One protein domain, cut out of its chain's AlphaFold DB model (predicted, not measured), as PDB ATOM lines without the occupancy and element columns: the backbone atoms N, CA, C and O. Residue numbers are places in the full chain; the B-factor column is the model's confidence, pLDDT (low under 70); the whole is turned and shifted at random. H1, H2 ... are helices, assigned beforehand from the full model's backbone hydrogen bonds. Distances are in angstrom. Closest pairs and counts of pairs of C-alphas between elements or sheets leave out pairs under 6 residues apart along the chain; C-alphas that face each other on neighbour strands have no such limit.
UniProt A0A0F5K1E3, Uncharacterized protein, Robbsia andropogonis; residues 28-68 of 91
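AT A GLANCE: This is residues 28 to 68 of the 91 residues of an uncharacterized protein of Robbsia andropogonis (UniProt A0A0F5K1E3). Two helices stand at a right angle, with residues 39 to 40 of H1 meeting H2 at Ala 61, and a wide loop leads from the one helix to the other. Residues 28 to 35, of which 30 to 35 belong to H1, stick out as an arm, and the loop sticks out with residues 48 to 56, of which 56 belongs to H2. The printed part has 41 residues with two named helices, H1 then H2, and no named strand; its class is all helix. It is compact, with a radius of gyration of the C-alphas of 10.2 A, and spans 27 by 25 by 15 A.

HOW THE PARTS SIT: H1, residues 30 to 42, touches H2, residues 56 to 66, with its residues 39 to 40 alone. The closest C-alphas of the two helices are those of Leu 40 and Ala 61, 5.9 A apart. Their lines are about perpendicular, at 89 degrees, and their centres are 13.1 A apart. In both H1 and H2 every O i to N i+4 pair is within hydrogen-bond range.

IN THESE COORDINATES: H1 begins at C-alpha 30, at (282.721, 272.248, 302.149), and is 18.6 A long from first to last C-alpha. Residues 43 to 55 hold no named element. H2 is 15.3 A long and ends at C-alpha 66, at (271.757, 258.514, 289.065).

THE WHOLE: The two C-alphas farthest apart are those of Thr 29 and Pro 52, 27.0 A. The printed part has no cut. The link from H1 to H2, 13 residues, is long. The mean pLDDT of the printed part is 84.2; residues 66 to 68, of which 66 belongs to H2, are under 70.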
ATOM      1  N   VAL A  28     278.331 276.644 297.227       82.56
ATOM      2  CA  VAL A  28     278.881 275.304 297.429       82.56
ATOM      3  C   VAL A  28     279.617 275.289 298.766       82.56
ATOM      4  O   VAL A  28     280.603 275.997 298.967       82.56
ATOM      5  N   THR A  29     279.129 274.477 299.701       87.31
ATOM      6  CA  THR A  29     279.731 274.360 301.029       87.31
ATOM      7  C   THR A  29     280.774 273.247 301.043       87.31
ATOM      8  O   THR A  29     280.683 272.253 300.322       87.31
ATOM      9  N   ARG A  30     281.770 273.353 301.928       89.12
ATOM     10  CA  ARG A  30     282.721 272.248 302.149       89.12
ATOM     11  C   ARG A  30     282.007 270.963 302.585       89.12
ATOM     12  O   ARG A  30     282.450 269.876 302.232       89.12
ATOM     13  N   ALA A  31     280.914 271.096 303.337       87.75
ATOM     14  CA  ALA A  31     280.097 269.971 303.770       87.75
ATOM     15  C   ALA A  31     279.409 269.275 302.584       87.75
ATOM     16  O   ALA A  31     279.468 268.052 302.494       87.75
ATOM     17  N   SER A  32     278.835 270.034 301.644       82.38
ATOM     18  CA  SER A  32     278.174 269.464 300.463       82.38
ATOM     19  C   SER A  32     279.160 268.775 299.521       82.38
ATOM     20  O   SER A  32     278.873 267.678 299.060       82.38
ATOM     21  N   VAL A  33     280.350 269.348 299.298       88.44
ATOM     22  CA  VAL A  33     281.391 268.699 298.474       88.44
ATOM     23  C   VAL A  33     281.844 267.382 299.099       88.44
ATOM     24  O   VAL A  33     281.949 266.378 298.405       88.44
ATOM     25  N   ARG A  34     282.071 267.347 300.418       89.38
ATOM     26  CA  ARG A  34     282.410 266.092 301.108       89.38
ATOM     27  C   ARG A  34     281.298 265.059 300.976       89.38
ATOM     28  O   ARG A  34     281.587 263.898 300.721       89.38
ATOM     29  N   ALA A  35     280.044 265.479 301.125       87.75
ATOM     30  CA  ALA A  35     278.906 264.588 300.948       87.75
ATOM     31  C   ALA A  35     278.827 264.031 299.516       87.75
ATOM     32  O   ALA A  35     278.506 262.858 299.344       87.75
ATOM     33  N   GLU A  36     279.129 264.830 298.490       85.38
ATOM     34  CA  GLU A  36     279.186 264.364 297.097       85.38
ATOM     35  C   GLU A  36     280.342 263.378 296.873       85.38
ATOM     36  O   GLU A  36     280.136 262.319 296.285       85.38
ATOM     37  N   LEU A  37     281.531 263.666 297.406       90.19
ATOM     38  CA  LEU A  37     282.689 262.775 297.300       90.19
ATOM     39  C   LEU A  37     282.442 261.420 297.972       90.19
ATOM     40  O   LEU A  37     282.709 260.394 297.362       90.19
ATOM     41  N   ILE A  38     281.845 261.402 299.168       89.25
ATOM     42  CA  ILE A  38     281.478 260.154 299.861       89.25
ATOM     43  C   ILE A  38     280.497 259.323 299.020       89.25
ATOM     44  O   ILE A  38     280.560 258.095 299.012       89.25
ATOM     45  N   GLN A  39     279.564 259.965 298.317       86.50
ATOM     46  CA  GLN A  39     278.625 259.251 297.448       86.50
ATOM     47  C   GLN A  39     279.318 258.686 296.202       86.50
ATOM     48  O   GLN A  39     279.058 257.547 295.823       86.50
ATOM     49  N   LEU A  40     280.238 259.447 295.606       87.75
ATOM     50  CA  LEU A  40     281.060 258.978 294.493       87.75
ATOM     51  C   LEU A  40     281.956 257.801 294.914       87.75
ATOM     52  O   LEU A  40     282.045 256.817 294.180       87.75
ATOM     53  N   GLU A  41     282.537 257.844 296.114       88.25
ATOM     54  CA  GLU A  41     283.291 256.732 296.710       88.25
ATOM     55  C   GLU A  41     282.445 255.467 296.837       88.25
ATOM     56  O   GLU A  41     282.867 254.390 296.413       88.25
ATOM     57  N   ARG A  42     281.196 255.594 297.298       86.75
ATOM     58  CA  ARG A  42     280.244 254.469 297.327       86.75
ATOM     59  C   ARG A  42     279.914 253.927 295.935       86.75
ATOM     60  O   ARG A  42     279.609 252.747 295.804       86.75
ATOM     61  N   ALA A  43     279.985 254.761 294.899       85.12
ATOM     62  CA  ALA A  43     279.805 254.357 293.504       85.12
ATOM     63  C   ALA A  43     281.080 253.762 292.856       85.12
ATOM     64  O   ALA A  43     281.060 253.384 291.675       85.12
ATOM     65  N   GLY A  44     282.177 253.649 293.617       85.75
ATOM     66  CA  GLY A  44     283.457 253.080 293.185       85.75
ATOM     67  C   GLY A  44     284.438 254.091 292.581       85.75
ATOM     68  O   GLY A  44     285.369 253.691 291.883       85.75
ATOM     69  N   TYR A  45     284.231 255.393 292.799       87.94
ATOM     70  CA  TYR A  45     285.186 256.437 292.421       87.94
ATOM     71  C   TYR A  45     286.178 256.701 293.555       87.94
ATOM     72  O   TYR A  45     285.764 256.906 294.685       87.94
ATOM     73  N   GLU A  46     287.476 256.774 293.276       89.00
ATOM     74  CA  GLU A  46     288.461 257.150 294.295       89.00
ATOM     75  C   GLU A  46     288.962 258.575 294.041       89.00
ATOM     76  O   GLU A  46     289.735 258.787 293.110       89.00
ATOM     77  N   PRO A  47     288.565 259.569 294.849       82.44
ATOM     78  CA  PRO A  47     288.966 260.958 294.632       82.44
ATOM     79  C   PRO A  47     290.423 261.250 295.019       82.44
ATOM     80  O   PRO A  47     290.981 262.246 294.568       82.44
ATOM     81  N   ALA A  48     291.043 260.407 295.852       85.94
ATOM     82  CA  ALA A  48     292.430 260.575 296.294       85.94
ATOM     83  C   ALA A  48     293.466 259.961 295.333       85.94
ATOM     84  O   ALA A  48     294.663 260.206 295.496       85.94
ATOM     85  N   ARG A  49     293.037 259.161 294.343       86.56
ATOM     86  CA  ARG A  49     293.958 258.547 293.380       86.56
ATOM     87  C   ARG A  49     294.380 259.564 292.323       86.56
ATOM     88  O   ARG A  49     293.577 260.383 291.878       86.56
ATOM     89  N   ASN A  50     295.621 259.463 291.854       83.00
ATOM     90  CA  ASN A  50     296.011 260.136 290.620       83.00
ATOM     91  C   ASN A  50     295.271 259.454 289.460       83.00
ATOM     92  O   ASN A  50     295.590 258.311 289.137       83.00
ATOM     93  N   ASN A  51     294.247 260.105 288.902       81.25
ATOM     94  CA  ASN A  51     293.354 259.468 287.938       81.25
ATOM     95  C   ASN A  51     293.698 259.853 286.487       81.25
ATOM     96  O   ASN A  51     293.354 260.966 286.082       81.25
ATOM     97  N   PRO A  52     294.327 258.965 285.691       87.00
ATOM     98  CA  PRO A  52     294.658 259.258 284.295       87.00
ATOM     99  C   PRO A  52     293.411 259.367 283.407       87.00
ATOM    100  O   PRO A  52     293.418 260.114 282.434       87.00
ATOM    101  N   ASP A  53     292.322 258.692 283.781       88.44
ATOM    102  CA  ASP A  53     291.067 258.646 283.025       88.44
ATOM    103  C   ASP A  53     290.076 259.750 283.436       88.44
ATOM    104  O   ASP A  53     288.869 259.657 283.195       88.44
ATOM    105  N   TYR A  54     290.546 260.821 284.088       81.44
ATOM    106  CA  TYR A  54     289.707 261.989 284.349       81.44
ATOM    107  C   TYR A  54     289.385 262.715 283.027       81.44
ATOM    108  O   TYR A  54     290.310 263.034 282.280       81.44
ATOM    109  N   PRO A  55     288.109 263.034 282.725       89.38
ATOM    110  CA  PRO A  55     286.928 262.998 283.599       89.38
ATOM    111  C   PRO A  55     285.977 261.798 283.386       89.38
ATOM    112  O   PRO A  55     284.831 261.859 283.830       89.38
ATOM    113  N   ASN A  56     286.376 260.739 282.685       90.19
ATOM    114  CA  ASN A  56     285.489 259.618 282.345       90.19
ATOM    115  C   ASN A  56     284.998 258.859 283.593       90.19
ATOM    116  O   ASN A  56     283.799 258.649 283.776       90.19
ATOM    117  N   ASP A  57     285.899 258.537 284.521       87.50
ATOM    118  CA  ASP A  57     285.551 257.724 285.697       87.50
ATOM    119  C   ASP A  57     284.571 258.399 286.655       87.50
ATOM    120  O   ASP A  57     283.694 257.745 287.221       87.50
ATOM    121  N   ILE A  58     284.702 259.717 286.843       87.62
ATOM    122  CA  ILE A  58     283.791 260.469 287.713       87.62
ATOM    123  C   ILE A  58     282.385 260.533 287.099       87.62
ATOM    124  O   ILE A  58     281.391 260.469 287.822       87.62
ATOM    125  N   GLN A  59     282.280 260.581 285.766       89.06
ATOM    126  CA  GLN A  59     280.997 260.521 285.063       89.06
ATOM    127  C   GLN A  59     280.370 259.130 285.157       89.06
ATOM    128  O   GLN A  59     279.183 259.021 285.462       89.06
ATOM    129  N   ALA A  60     281.163 258.070 284.976       87.75
ATOM    130  CA  ALA A  60     280.701 256.696 285.141       87.75
ATOM    131  C   ALA A  60     280.191 256.432 286.568       87.75
ATOM    132  O   ALA A  60     279.129 255.836 286.753       87.75
ATOM    133  N   ALA A  61     280.895 256.928 287.589       86.31
ATOM    134  CA  ALA A  61     280.449 256.849 288.977       86.31
ATOM    135  C   ALA A  61     279.162 257.649 289.222       86.31
ATOM    136  O   ALA A  61     278.238 257.155 289.868       86.31
ATOM    137  N   ARG A  62     279.041 258.851 288.646       83.25
ATOM    138  CA  ARG A  62     277.812 259.650 288.736       83.25
ATOM    139  C   ARG A  62     276.623 258.974 288.047       83.25
ATOM    140  O   ARG A  62     275.522 259.023 288.589       83.25
ATOM    141  N   ALA A  63     276.831 258.288 286.924       84.56
ATOM    142  CA  ALA A  63     275.790 257.491 286.272       84.56
ATOM    143  C   ALA A  63     275.296 256.344 287.173       84.56
ATOM    144  O   ALA A  63     274.094 256.123 287.283       84.56
ATOM    145  N   ARG A  64     276.199 255.677 287.905       81.75
ATOM    146  CA  ARG A  64     275.825 254.655 288.903       81.75
ATOM    147  C   ARG A  64     274.990 255.240 290.050       81.75
ATOM    148  O   ARG A  64     274.059 254.583 290.504       81.75
ATOM    149  N   MET A  65     275.272 256.477 290.482       71.56
ATOM    150  CA  MET A  65     274.460 257.185 291.489       71.56
ATOM    151  C   MET A  65     273.091 257.627 290.957       71.56
ATOM    152  O   MET A  65     272.107 257.558 291.691       71.56
ATOM    153  N   GLY A  66     273.007 258.070 289.697       63.81
ATOM    154  CA  GLY A  66     271.757 258.514 289.065       63.81
ATOM    155  C   GLY A  66     270.679 257.429 289.035       63.81
ATOM    156  O   GLY A  66     269.494 257.729 289.150       63.81
ATOM    157  N   ASN A  67     271.088 256.162 289.000       60.34
ATOM    158  CA  ASN A  67     270.179 255.019 289.060       60.34
ATOM    159  C   ASN A  67     269.670 254.719 290.486       60.34
ATOM    160  O   ASN A  67     268.768 253.902 290.647       60.34
ATOM    161  N   SER A  68     270.231 255.360 291.519       57.94
ATOM    162  CA  SER A  68     269.887 255.118 292.927       57.94
ATOM    163  C   SER A  68     268.842 256.095 293.484       57.94
ATOM    164  O   SER A  68     268.277 255.831 294.544       57.94
TER     165      SER A  68